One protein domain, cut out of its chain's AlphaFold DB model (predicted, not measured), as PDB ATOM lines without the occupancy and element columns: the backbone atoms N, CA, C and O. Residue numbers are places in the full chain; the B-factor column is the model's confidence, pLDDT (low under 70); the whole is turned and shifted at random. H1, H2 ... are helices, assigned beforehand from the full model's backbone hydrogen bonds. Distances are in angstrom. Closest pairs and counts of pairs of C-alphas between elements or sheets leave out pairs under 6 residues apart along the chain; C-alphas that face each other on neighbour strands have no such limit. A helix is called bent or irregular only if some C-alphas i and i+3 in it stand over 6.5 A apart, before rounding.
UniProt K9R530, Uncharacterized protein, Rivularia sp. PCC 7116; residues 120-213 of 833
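AT A GLANCE: This is residues 120 to 213 of the 833 residues of an uncharacterized protein of Rivularia sp. PCC 7116 (UniProt K9R530). Three long helices, H1, H2 and H3, make a small bundle with their centres in a triangle: H1 and H2 form a hairpin, and H3 packs on H1 and runs near H2. Past the end of H3 come short H4 and the irregular H5, near H2, and residues 197 to 204 stick out before the last residues fold back. The printed part has 94 residues, with five named helices in the order H1 to H5 and no named strand; its class is all helix. It is compact, with a radius of gyration of the C-alphas of 12.9 A and spans of 37 by 30 by 21 A.

IN THESE COORDINATES: H1, residues 120 to 135, begins at C-alpha 120 (-34.838, 50.088, -5.366) and is 22.8 A long. H2, residues 142 to 157, measures 22.6 A, and H3, residues 166 to 181, 23.3 A. H4 is residues 183 to 186. H5, residues 188 to 198, measures 17.1 A and ends at C-alpha 198 (-41.309, 37.818, 19.182); it is irregular, with C-alphas 189 and 192 8.2 A apart.

HOW THE PARTS SIT: H1 and H2 touch, a helical hairpin at a shallow tilt of 22 degrees, opposite ways; their closest C-alphas, of Tyr 126 and Ala 151, are 4.8 A apart. H1 touches H3, the same way at a shallow tilt of 24 degrees, closest at the C-alphas of Ser 120 and Val 168, 6.5 A. H2 is near H3 and near H5. H2 and H4 are close but not clearly touching, with the C-alphas of Ile 145 and Ile 186, the closest, 6.2 A apart. H3 and H5 are apart. In H1 and H2 every O i to N i+4 pair is within hydrogen-bond range; in H3 11 of 12 are, in H5 4 of 7, and H4 is too short for one.

THE WHOLE: The C-alphas of Pro 138 and Lys 162, the two farthest apart, are 37.0 A apart. The printed part has no cut, and no link is long. Mean pLDDT of the printed part is 84.7; residues 161, 189, 201 to 204 and 211 to 213 are under 70.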
ATOM      1  N   SER A 120     -35.727  48.942  -5.546       89.38
ATOM      2  CA  SER A 120     -34.838  50.088  -5.366       89.38
ATOM      3  C   SER A 120     -35.021  50.800  -4.019       89.38
ATOM      4  O   SER A 120     -34.026  51.104  -3.365       89.38
ATOM      5  N   GLU A 121     -36.256  51.068  -3.592       90.12
ATOM      6  CA  GLU A 121     -36.561  51.739  -2.317       90.12
ATOM      7  C   GLU A 121     -36.222  50.855  -1.117       90.12
ATOM      8  O   GLU A 121     -35.559  51.323  -0.189       90.12
ATOM      9  N   ALA A 122     -36.580  49.567  -1.177       91.75
ATOM     10  CA  ALA A 122     -36.234  48.598  -0.138       91.75
ATOM     11  C   ALA A 122     -34.709  48.513   0.056       91.75
ATOM     12  O   ALA A 122     -34.202  48.518   1.180       91.75
ATOM     13  N   VAL A 123     -33.946  48.535  -1.043       94.56
ATOM     14  CA  VAL A 123     -32.478  48.525  -0.990       94.56
ATOM     15  C   VAL A 123     -31.885  49.841  -0.484       94.56
ATOM     16  O   VAL A 123     -30.867  49.803   0.211       94.56
ATOM     17  N   GLN A 124     -32.492  51.002  -0.760       94.50
ATOM     18  CA  GLN A 124     -32.040  52.260  -0.145       94.50
ATOM     19  C   GLN A 124     -32.266  52.262   1.368       94.50
ATOM     20  O   GLN A 124     -31.359  52.649   2.105       94.50
ATOM     21  N   ARG A 125     -33.419  51.761   1.832       93.75
ATOM     22  CA  ARG A 125     -33.696  51.592   3.264       93.75
ATOM     23  C   ARG A 125     -32.667  50.671   3.921       93.75
ATOM     24  O   ARG A 125     -32.074  51.040   4.931       93.75
ATOM     25  N   TYR A 126     -32.370  49.527   3.303       96.81
ATOM     26  CA  TYR A 126     -31.362  48.594   3.817       96.81
ATOM     27  C   TYR A 126     -29.956  49.212   3.877       96.81
ATOM     28  O   TYR A 126     -29.233  49.061   4.864       96.81
ATOM     29  N   LYS A 127     -29.578  49.985   2.853       97.12
ATOM     30  CA  LYS A 127     -28.310  50.722   2.823       97.12
ATOM     31  C   LYS A 127     -28.209  51.753   3.950       97.12
ATOM     32  O   LYS A 127     -27.148  51.864   4.565       97.12
ATOM     33  N   GLN A 128     -29.279  52.509   4.186       96.38
ATOM     34  CA  GLN A 128     -29.339  53.514   5.242       96.38
ATOM     35  C   GLN A 128     -29.221  52.861   6.624       96.38
ATOM     36  O   GLN A 128     -28.335  53.246   7.386       96.38
ATOM     37  N   ALA A 129     -30.008  51.815   6.888       95.62
ATOM     38  CA  ALA A 129     -29.994  51.097   8.161       95.62
ATOM     39  C   ALA A 129     -28.595  50.547   8.504       95.62
ATOM     40  O   ALA A 129     -28.109  50.717   9.621       95.62
ATOM     41  N   ILE A 130     -27.879  49.956   7.533       95.88
ATOM     42  CA  ILE A 130     -26.493  49.493   7.751       95.88
ATOM     43  C   ILE A 130     -25.544  50.655   8.067       95.88
ATOM     44  O   ILE A 130     -24.616  50.495   8.862       95.88
ATOM     45  N   SER A 131     -25.728  51.814   7.431       95.69
ATOM     46  CA  SER A 131     -24.885  52.986   7.683       95.69
ATOM     47  C   SER A 131     -25.097  53.543   9.091       95.69
ATOM     48  O   SER A 131     -24.121  53.911   9.744       95.69
ATOM     49  N   GLU A 132     -26.344  53.580   9.554       95.25
ATOM     50  CA  GLU A 132     -26.714  54.012  10.906       95.25
ATOM     51  C   GLU A 132     -26.177  53.033  11.957       95.25
ATOM     52  O   GLU A 132     -25.481  53.453  12.881       95.25
ATOM     53  N   LEU A 133     -26.343  51.721  11.744       94.44
ATOM     54  CA  LEU A 133     -25.792  50.691  12.631       94.44
ATOM     55  C   LEU A 133     -24.265  50.798  12.766       94.44
ATOM     56  O   LEU A 133     -23.725  50.677  13.864       94.44
ATOM     57  N   LYS A 134     -23.550  51.061  11.662       94.56
ATOM     58  CA  LYS A 134     -22.094  51.277  11.691       94.56
ATOM     59  C   LYS A 134     -21.702  52.546  12.445       94.56
ATOM     60  O   LYS A 134     -20.672  52.541  13.116       94.56
ATOM     61  N   ALA A 135     -22.489  53.614  12.330       94.81
ATOM     62  CA  ALA A 135     -22.244  54.862  13.047       94.81
ATOM     63  C   ALA A 135     -22.443  54.716  14.567       94.81
ATOM     64  O   ALA A 135     -21.799  55.431  15.330       94.81
ATOM     65  N   ALA A 136     -23.281  53.768  14.998       93.94
ATOM     66  CA  ALA A 136     -23.582  53.496  16.404       93.94
ATOM     67  C   ALA A 136     -22.591  52.534  17.104       93.94
ATOM     68  O   ALA A 136     -22.708  52.258  18.303       93.94
ATOM     69  N   LEU A 137     -21.586  52.011  16.392       91.38
ATOM     70  CA  LEU A 137     -20.560  51.144  16.981       91.38
ATOM     71  C   LEU A 137     -19.674  51.905  17.990       91.38
ATOM     72  O   LEU A 137     -19.331  53.063  17.748       91.38
ATOM     73  N   PRO A 138     -19.246  51.270  19.104       88.44
ATOM     74  CA  PRO A 138     -19.305  49.828  19.398       88.44
ATOM     75  C   PRO A 138     -20.575  49.348  20.128       88.44
ATOM     76  O   PRO A 138     -20.689  48.158  20.426       88.44
ATOM     77  N   ASN A 139     -21.511  50.243  20.454       89.81
ATOM     78  CA  ASN A 139     -22.678  49.936  21.288       89.81
ATOM     79  C   ASN A 139     -23.978  50.383  20.604       89.81
ATOM     80  O   ASN A 139     -24.596  51.344  21.064       89.81
ATOM     81  N   PRO A 140     -24.398  49.705  19.523       92.25
ATOM     82  CA  PRO A 140     -25.650  50.045  18.872       92.25
ATOM     83  C   PRO A 140     -26.845  49.724  19.767       92.25
ATOM     84  O   PRO A 140     -26.820  48.807  20.591       92.25
ATOM     85  N   SER A 141     -27.907  50.496  19.589       92.75
ATOM     86  CA  SER A 141     -29.201  50.258  20.208       92.75
ATOM     87  C   SER A 141     -29.923  49.074  19.554       92.75
ATOM     88  O   SER A 141     -29.736  48.773  18.375       92.75
ATOM     89  N   ASN A 142     -30.828  48.432  20.303       90.38
ATOM     90  CA  ASN A 142     -31.678  47.362  19.765       90.38
ATOM     91  C   ASN A 142     -32.482  47.821  18.532       90.38
ATOM     92  O   ASN A 142     -32.723  47.026  17.631       90.38
ATOM     93  N   ASN A 143     -32.884  49.096  18.486       87.62
ATOM     94  CA  ASN A 143     -33.674  49.644  17.383       87.62
ATOM     95  C   ASN A 143     -32.878  49.676  16.075       87.62
ATOM     96  O   ASN A 143     -33.414  49.308  15.037       87.62
ATOM     97  N   GLU A 144     -31.600  50.058  16.126       92.69
ATOM     98  CA  GLU A 144     -30.726  50.081  14.945       92.69
ATOM     99  C   GLU A 144     -30.477  48.664  14.412       92.69
ATOM    100  O   GLU A 144     -30.438  48.452  13.201       92.69
ATOM    101  N   ILE A 145     -30.369  47.673  15.303       91.94
ATOM    102  CA  ILE A 145     -30.216  46.266  14.914       91.94
ATOM    103  C   ILE A 145     -31.504  45.729  14.269       91.94
ATOM    104  O   ILE A 145     -31.456  45.139  13.189       91.94
ATOM    105  N   ILE A 146     -32.660  45.951  14.903       87.06
ATOM    106  CA  ILE A 146     -33.962  45.496  14.391       87.06
ATOM    107  C   ILE A 146     -34.274  46.154  13.042       87.06
ATOM    108  O   ILE A 146     -34.737  45.470  12.131       87.06
ATOM    109  N   GLU A 147     -33.981  47.445  12.876       92.94
ATOM    110  CA  GLU A 147     -34.231  48.157  11.620       92.94
ATOM    111  C   GLU A 147     -33.426  47.569  10.454       92.94
ATOM    112  O   GLU A 147     -33.960  47.410   9.359       92.94
ATOM    113  N   VAL A 148     -32.174  47.155  10.682       94.38
ATOM    114  CA  VAL A 148     -31.360  46.481   9.656       94.38
ATOM    115  C   VAL A 148     -31.978  45.148   9.222       94.38
ATOM    116  O   VAL A 148     -32.010  44.855   8.024       94.38
ATOM    117  N   LEU A 149     -32.495  44.357  10.167       92.62
ATOM    118  CA  LEU A 149     -33.131  43.065   9.881       92.62
ATOM    119  C   LEU A 149     -34.462  43.247   9.136       92.62
ATOM    120  O   LEU A 149     -34.693  42.600   8.114       92.62
ATOM    121  N   LEU A 150     -35.300  44.187   9.581       88.50
ATOM    122  CA  LEU A 150     -36.568  44.514   8.921       88.50
ATOM    123  C   LEU A 150     -36.360  45.097   7.519       88.50
ATOM    124  O   LEU A 150     -37.094  44.758   6.591       88.50
ATOM    125  N   ALA A 151     -35.346  45.943   7.334       91.75
ATOM    126  CA  ALA A 151     -35.014  46.480   6.022       91.75
ATOM    127  C   ALA A 151     -34.541  45.379   5.057       91.75
ATOM    128  O   ALA A 151     -34.835  45.453   3.864       91.75
ATOM    129  N   ARG A 152     -33.866  44.329   5.549       93.75
ATOM    130  CA  ARG A 152     -33.479  43.184   4.712       93.75
ATOM    131  C   ARG A 152     -34.660  42.286   4.345       93.75
ATOM    132  O   ARG A 152     -34.728  41.836   3.198       93.75
ATOM    133  N   ASP A 153     -35.586  42.071   5.275       88.38
ATOM    134  CA  ASP A 153     -36.845  41.366   5.006       88.38
ATOM    135  C   ASP A 153     -37.658  42.095   3.925       88.38
ATOM    136  O   ASP A 153     -38.163  41.459   3.003       88.38
ATOM    137  N   ALA A 154     -37.708  43.432   3.969       87.88
ATOM    138  CA  ALA A 154     -38.383  44.234   2.947       87.88
ATOM    139  C   ALA A 154     -37.764  44.051   1.546       87.88
ATOM    140  O   ALA A 154     -38.486  43.991   0.549       87.88
ATOM    141  N   VAL A 155     -36.435  43.907   1.448       89.88
ATOM    142  CA  VAL A 155     -35.760  43.572   0.179       89.88
ATOM    143  C   VAL A 155     -36.191  42.191  -0.318       89.88
ATOM    144  O   VAL A 155     -36.434  42.024  -1.513       89.88
ATOM    145  N   GLU A 156     -36.316  41.215   0.581       89.06
ATOM    146  CA  GLU A 156     -36.730  39.857   0.230       89.06
ATOM    147  C   GLU A 156     -38.180  39.803  -0.257       89.06
ATOM    148  O   GLU A 156     -38.469  39.191  -1.284       89.06
ATOM    149  N   GLU A 157     -39.079  40.497   0.437       84.88
ATOM    150  CA  GLU A 157     -40.499  40.572   0.095       84.88
ATOM    151  C   GLU A 157     -40.724  41.319  -1.231       84.88
ATOM    152  O   GLU A 157     -41.549  40.901  -2.044       84.88
ATOM    153  N   SER A 158     -39.914  42.348  -1.522       85.25
ATOM    154  CA  SER A 158     -40.014  43.137  -2.763       85.25
ATOM    155  C   SER A 158     -39.764  42.341  -4.051       85.25
ATOM    156  O   SER A 158     -40.087  42.817  -5.142       85.25
ATOM    157  N   ARG A 159     -39.179  41.137  -3.961       83.19
ATOM    158  CA  ARG A 159     -38.808  40.358  -5.146       83.19
ATOM    159  C   ARG A 159     -39.973  39.568  -5.750       83.19
ATOM    160  O   ARG A 159     -39.854  39.195  -6.905       83.19
ATOM    161  N   ASP A 160     -41.069  39.317  -5.022       71.38
ATOM    162  CA  ASP A 160     -42.274  38.582  -5.485       71.38
ATOM    163  C   ASP A 160     -41.961  37.379  -6.411       71.38
ATOM    164  O   ASP A 160     -42.452  37.258  -7.535       71.38
ATOM    165  N   ASN A 161     -41.030  36.519  -5.977       68.94
ATOM    166  CA  ASN A 161     -40.494  35.367  -6.728       68.94
ATOM    167  C   ASN A 161     -39.814  35.675  -8.083       68.94
ATOM    168  O   ASN A 161     -39.480  34.756  -8.834       68.94
ATOM    169  N   LYS A 162     -39.555  36.944  -8.398       78.50
ATOM    170  CA  LYS A 162     -38.785  37.407  -9.556       78.50
ATOM    171  C   LYS A 162     -37.345  37.749  -9.148       78.50
ATOM    172  O   LYS A 162     -37.098  38.197  -8.028       78.50
ATOM    173  N   PRO A 163     -36.364  37.555 -10.045       81.56
ATOM    174  CA  PRO A 163     -34.994  37.978  -9.785       81.56
ATOM    175  C   PRO A 163     -34.905  39.508  -9.682       81.56
ATOM    176  O   PRO A 163     -35.532  40.232 -10.459       81.56
ATOM    177  N   LEU A 164     -34.096  40.000  -8.741       87.19
ATOM    178  CA  LEU A 164     -33.779  41.426  -8.631       87.19
ATOM    179  C   LEU A 164     -33.061  41.912  -9.906       87.19
ATOM    180  O   LEU A 164     -32.232  41.175 -10.449       87.19
ATOM    181  N   PRO A 165     -33.299  43.158 -10.360       91.00
ATOM    182  CA  PRO A 165     -32.483  43.765 -11.408       91.00
ATOM    183  C   PRO A 165     -30.994  43.702 -11.046       91.00
ATOM    184  O   PRO A 165     -30.627  43.930  -9.892       91.00
ATOM    185  N   GLU A 166     -30.122  43.430 -12.019       90.38
ATOM    186  CA  GLU A 166     -28.688  43.189 -11.779       90.38
ATOM    187  C   GLU A 166     -28.009  44.324 -10.984       90.38
ATOM    188  O   GLU A 166     -27.179  44.081 -10.105       90.38
ATOM    189  N   SER A 167     -28.394  45.575 -11.253       91.12
ATOM    190  CA  SER A 167     -27.904  46.758 -10.540       91.12
ATOM    191  C   SER A 167     -28.276  46.756  -9.053       91.12
ATOM    192  O   SER A 167     -27.459  47.143  -8.220       91.12
ATOM    193  N   VAL A 168     -29.477  46.288  -8.715       91.38
ATOM    194  CA  VAL A 168     -29.992  46.184  -7.345       91.38
ATOM    195  C   VAL A 168     -29.355  44.990  -6.633       91.38
ATOM    196  O   VAL A 168     -28.878  45.130  -5.508       91.38
ATOM    197  N   ALA A 169     -29.233  43.846  -7.313       89.81
ATOM    198  CA  ALA A 169     -28.606  42.640  -6.769       89.81
ATOM    199  C   ALA A 169     -27.148  42.878  -6.327       89.81
ATOM    200  O   ALA A 169     -26.761  42.469  -5.234       89.81
ATOM    201  N   LYS A 170     -26.348  43.609  -7.121       90.19
ATOM    202  CA  LYS A 170     -24.962  43.974  -6.754       90.19
ATOM    203  C   LYS A 170     -24.886  44.808  -5.473       90.19
ATOM    204  O   LYS A 170     -23.940  44.659  -4.700       90.19
ATOM    205  N   ILE A 171     -25.864  45.686  -5.244       92.69
ATOM    206  CA  ILE A 171     -25.930  46.499  -4.025       92.69
ATOM    207  C   ILE A 171     -26.291  45.612  -2.830       92.69
ATOM    208  O   ILE A 171     -25.607  45.691  -1.812       92.69
ATOM    209  N   VAL A 172     -27.294  44.738  -2.968       91.75
ATOM    210  CA  VAL A 172     -27.711  43.805  -1.905       91.75
ATOM    211  C   VAL A 172     -26.563  42.892  -1.487       91.75
ATOM    212  O   VAL A 172     -26.288  42.811  -0.300       91.75
ATOM    213  N   ILE A 173     -25.819  42.303  -2.431       88.50
ATOM    214  CA  ILE A 173     -24.665  41.438  -2.116       88.50
ATOM    215  C   ILE A 173     -23.634  42.177  -1.248       88.50
ATOM    216  O   ILE A 173     -23.185  41.653  -0.232       88.50
ATOM    217  N   LYS A 174     -23.297  43.425  -1.598       92.50
ATOM    218  CA  LYS A 174     -22.346  44.241  -0.826       92.50
ATOM    219  C   LYS A 174     -22.879  44.610   0.565       92.50
ATOM    220  O   LYS A 174     -22.107  44.755   1.513       92.50
ATOM    221  N   LEU A 175     -24.184  44.835   0.692       93.75
ATOM    222  CA  LEU A 175     -24.826  45.114   1.978       93.75
ATOM    223  C   LEU A 175     -24.889  43.855   2.853       93.75
ATOM    224  O   LEU A 175     -24.540  43.936   4.026       93.75
ATOM    225  N   ASP A 176     -25.186  42.698   2.268       92.94
ATOM    226  CA  ASP A 176     -25.181  41.395   2.937       92.94
ATOM    227  C   ASP A 176     -23.769  41.037   3.455       92.94
ATOM    228  O   ASP A 176     -23.619  40.539   4.570       92.94
ATOM    229  N   GLU A 177     -22.706  41.345   2.700       85.94
ATOM    230  CA  GLU A 177     -21.315  41.222   3.173       85.94
ATOM    231  C   GLU A 177     -21.034  42.122   4.384       85.94
ATOM    232  O   GLU A 177     -20.448  41.674   5.369       85.94
ATOM    233  N   ASN A 178     -21.492  43.378   4.349       90.25
ATOM    234  CA  ASN A 178     -21.369  44.282   5.493       90.25
ATOM    235  C   ASN A 178     -22.147  43.767   6.707       90.25
ATOM    236  O   ASN A 178     -21.636  43.842   7.821       90.25
ATOM    237  N   LEU A 179     -23.351  43.231   6.503       90.56
ATOM    238  CA  LEU A 179     -24.162  42.666   7.575       90.56
ATOM    239  C   LEU A 179     -23.446  41.495   8.257       90.56
ATOM    240  O   LEU A 179     -23.382  41.449   9.482       90.56
ATOM    241  N   LYS A 180     -22.810  40.609   7.479       84.12
ATOM    242  CA  LYS A 180     -22.002  39.498   8.014       84.12
ATOM    243  C   LYS A 180     -20.832  39.977   8.871       84.12
ATOM    244  O   LYS A 180     -20.537  39.355   9.882       84.12
ATOM    245  N   THR A 181     -20.187  41.091   8.515       83.31
ATOM    246  CA  THR A 181     -19.115  41.666   9.354       83.31
ATOM    247  C   THR A 181     -19.613  42.258  10.675       83.31
ATOM    248  O   THR A 181     -18.804  42.523  11.557       83.31
ATOM    249  N   LEU A 182     -20.926  42.472  10.816       88.06
ATOM    250  CA  LEU A 182     -21.569  43.017  12.014       88.06
ATOM    251  C   LEU A 182     -22.252  41.935  12.866       88.06
ATOM    252  O   LEU A 182     -22.909  42.272  13.846       88.06
ATOM    253  N   ALA A 183     -22.098  40.654  12.519       84.94
ATOM    254  CA  ALA A 183     -22.791  39.541  13.165       84.94
ATOM    255  C   ALA A 183     -22.584  39.493  14.686       84.94
ATOM    256  O   ALA A 183     -23.564  39.462  15.423       84.94
ATOM    257  N   ASP A 184     -21.337  39.611  15.151       77.56
ATOM    258  CA  ASP A 184     -20.996  39.604  16.585       77.56
ATOM    259  C   ASP A 184     -21.661  40.753  17.358       77.56
ATOM    260  O   ASP A 184     -21.966  40.644  18.544       77.56
ATOM    261  N   VAL A 185     -21.874  41.884  16.683       84.50
ATOM    262  CA  VAL A 185     -22.528  43.056  17.268       84.50
ATOM    263  C   VAL A 185     -24.042  42.850  17.334       84.50
ATOM    264  O   VAL A 185     -24.678  43.283  18.292       84.50
ATOM    265  N   ILE A 186     -24.611  42.185  16.329       81.75
ATOM    266  CA  ILE A 186     -26.047  41.907  16.213       81.75
ATOM    267  C   ILE A 186     -26.480  40.798  17.177       81.75
ATOM    268  O   ILE A 186     -27.561  40.890  17.753       81.75
ATOM    269  N   ASP A 187     -25.633  39.791  17.399       80.75
ATOM    270  CA  ASP A 187     -25.892  38.688  18.334       80.75
ATOM    271  C   ASP A 187     -25.443  38.985  19.776       80.75
ATOM    272  O   ASP A 187     -25.451  38.125  20.661       80.75
ATOM    273  N   LYS A 188     -25.050  40.231  20.049       73.50
ATOM    274  CA  LYS A 188     -24.623  40.649  21.382       73.50
ATOM    275  C   LYS A 188     -25.750  40.372  22.389       73.50
ATOM    276  O   LYS A 188     -26.854  40.896  22.267       73.50
ATOM    277  N   GLU A 189     -25.439  39.548  23.394       66.12
ATOM    278  CA  GLU A 189     -26.344  39.078  24.464       66.12
ATOM    279  C   GLU A 189     -27.387  38.013  24.058       66.12
ATOM    280  O   GLU A 189     -28.289  37.735  24.844       66.12
ATOM    281  N   GLY A 190     -27.292  37.393  22.873       70.69
ATOM    282  CA  GLY A 190     -28.191  36.298  22.459       70.69
ATOM    283  C   GLY A 190     -29.651  36.716  22.227       70.69
ATOM    284  O   GLY A 190     -30.533  35.870  22.060       70.69
ATOM    285  N   LYS A 191     -29.920  38.028  22.191       77.75
ATOM    286  CA  LYS A 191     -31.257  38.618  21.999       77.75
ATOM    287  C   LYS A 191     -31.851  38.346  20.619       77.75
ATOM    288  O   LYS A 191     -33.059  38.490  20.441       77.75
ATOM    289  N   LEU A 192     -31.030  37.930  19.656       78.31
ATOM    290  CA  LEU A 192     -31.475  37.607  18.304       78.31
ATOM    291  C   LEU A 192     -32.510  36.469  18.304       78.31
ATOM    292  O   LEU A 192     -33.511  36.550  17.595       78.31
ATOM    293  N   GLU A 193     -32.326  35.447  19.146       76.38
ATOM    294  CA  GLU A 193     -33.290  34.346  19.293       76.38
ATOM    295  C   GLU A 193     -34.607  34.789  19.942       76.38
ATOM    296  O   GLU A 193     -35.684  34.303  19.582       76.38
ATOM    297  N   ASP A 194     -34.549  35.750  20.864       78.62
ATOM    298  CA  ASP A 194     -35.748  36.324  21.472       78.62
ATOM    299  C   ASP A 194     -36.524  37.170  20.455       78.62
ATOM    300  O   ASP A 194     -37.746  37.039  20.348       78.62
ATOM    301  N   TRP A 195     -35.833  37.957  19.623       80.44
ATOM    302  CA  TRP A 195     -36.468  38.721  18.546       80.44
ATOM    303  C   TRP A 195     -37.098  37.828  17.476       80.44
ATOM    304  O   TRP A 195     -38.214  38.120  17.043       80.44
ATOM    305  N   LYS A 196     -36.463  36.707  17.102       79.25
ATOM    306  CA  LYS A 196     -37.071  35.707  16.201       79.25
ATOM    307  C   LYS A 196     -38.412  35.211  16.727       79.25
ATOM    308  O   LYS A 196     -39.397  35.180  15.984       79.25
ATOM    309  N   LYS A 197     -38.455  34.844  18.014       75.31
ATOM    310  CA  LYS A 197     -39.678  34.372  18.678       75.31
ATOM    311  C   LYS A 197     -40.741  35.465  18.718       75.31
ATOM    312  O   LYS A 197     -41.892  35.190  18.389       75.31
ATOM    313  N   SER A 198     -40.371  36.693  19.084       73.25
ATOM    314  CA  SER A 198     -41.309  37.818  19.182       73.25
ATOM    315  C   SER A 198     -41.874  38.265  17.833       73.25
ATOM    316  O   SER A 198     -43.026  38.683  17.778       73.25
ATOM    317  N   LEU A 199     -41.103  38.158  16.749       70.69
ATOM    318  CA  LEU A 199     -41.529  38.552  15.400       70.69
ATOM    319  C   LEU A 199     -42.180  37.407  14.606       70.69
ATOM    320  O   LEU A 199     -42.520  37.597  13.439       70.69
ATOM    321  N   ALA A 200     -42.351  36.228  15.221       70.94
ATOM    322  CA  ALA A 200     -42.920  35.028  14.604       70.94
ATOM    323  C   ALA A 200     -42.274  34.660  13.251       70.94
ATOM    324  O   ALA A 200     -42.926  34.117  12.353       70.94
ATOM    325  N   LYS A 201     -40.979  34.958  13.086       66.50
ATOM    326  CA  LYS A 201     -40.235  34.641  11.865       66.50
ATOM    327  C   LYS A 201     -39.901  33.152  11.873       66.50
ATOM    328  O   LYS A 201     -39.152  32.674  12.716       66.50
ATOM    329  N   THR A 202     -40.517  32.414  10.952       50.22
ATOM    330  CA  THR A 202     -40.339  30.960  10.777       50.22
ATOM    331  C   THR A 202     -39.431  30.611   9.597       50.22
ATOM    332  O   THR A 202     -39.181  29.433   9.346       50.22
ATOM    333  N   THR A 203     -38.950  31.611   8.853       55.56
ATOM    334  CA  THR A 203     -38.162  31.411   7.636       55.56
ATOM    335  C   THR A 203     -36.698  31.088   7.954       55.56
ATOM    336  O   THR A 203     -36.105  31.657   8.868       55.56
ATOM    337  N   GLN A 204     -36.110  30.160   7.188       64.81
ATOM    338  CA  GLN A 204     -34.688  29.760   7.235       64.81
ATOM    339  C   GLN A 204     -33.769  30.807   6.575       64.81
ATOM    340  O   GLN A 204     -32.838  30.475   5.839       64.81
ATOM    341  N   ASP A 205     -34.067  32.090   6.761       80.12
ATOM    342  CA  ASP A 205     -33.319  33.153   6.109       80.12
ATOM    343  C   ASP A 205     -32.011  33.406   6.868       80.12
ATOM    344  O   ASP A 205     -32.001  33.681   8.069       80.12
ATOM    345  N   TRP A 206     -30.881  33.323   6.162       81.12
ATOM    346  CA  TRP A 206     -29.549  33.301   6.780       81.12
ATOM    347  C   TRP A 206     -29.227  34.550   7.622       81.12
ATOM    348  O   TRP A 206     -28.427  34.463   8.551       81.12
ATOM    349  N   TRP A 207     -29.831  35.709   7.327       83.06
ATOM    350  CA  TRP A 207     -29.612  36.947   8.092       83.06
ATOM    351  C   TRP A 207     -30.346  36.969   9.437       83.06
ATOM    352  O   TRP A 207     -30.066  37.827  10.267       83.06
ATOM    353  N   TRP A 208     -31.238  36.011   9.689       82.50
ATOM    354  CA  TRP A 208     -31.743  35.733  11.028       82.50
ATOM    355  C   TRP A 208     -30.841  34.725  11.761       82.50
ATOM    356  O   TRP A 208     -30.833  34.685  12.982       82.50
ATOM    357  N   GLU A 209     -29.988  33.965  11.075       79.81
ATOM    358  CA  GLU A 209     -29.041  33.007  11.677       79.81
ATOM    359  C   GLU A 209     -27.641  33.594  11.939       79.81
ATOM    360  O   GLU A 209     -26.653  32.860  12.003       79.81
ATOM    361  N   LEU A 210     -27.530  34.917  12.110       73.50
ATOM    362  CA  LEU A 210     -26.240  35.593  12.323       73.50
ATOM    363  C   LEU A 210     -25.506  35.120  13.594       73.50
ATOM    364  O   LEU A 210     -24.282  35.196  13.630       73.50
ATOM    365  N   SER A 211     -26.222  34.550  14.571       61.97
ATOM    366  CA  SER A 211     -25.670  33.905  15.776       61.97
ATOM    367  C   SER A 211     -24.778  32.685  15.498       61.97
ATOM    368  O   SER A 211     -24.041  32.229  16.368       61.97
ATOM    369  N   ASN A 212     -24.797  32.162  14.268       61.19
ATOM    370  CA  ASN A 212     -23.978  31.027  13.833       61.19
ATOM    371  C   ASN A 212     -22.754  31.436  12.990       61.19
ATOM    372  O   ASN A 212     -22.093  30.571  12.404       61.19
ATOM    373  N   ILE A 213     -22.448  32.734  12.875       62.31
ATOM    374  CA  ILE A 213     -21.269  33.192  12.134       62.31
ATOM    375  C   ILE A 213     -20.032  32.967  13.008       62.31
ATOM    376  O   ILE A 213     -19.768  33.684  13.963       62.31
TER     377      ILE A 213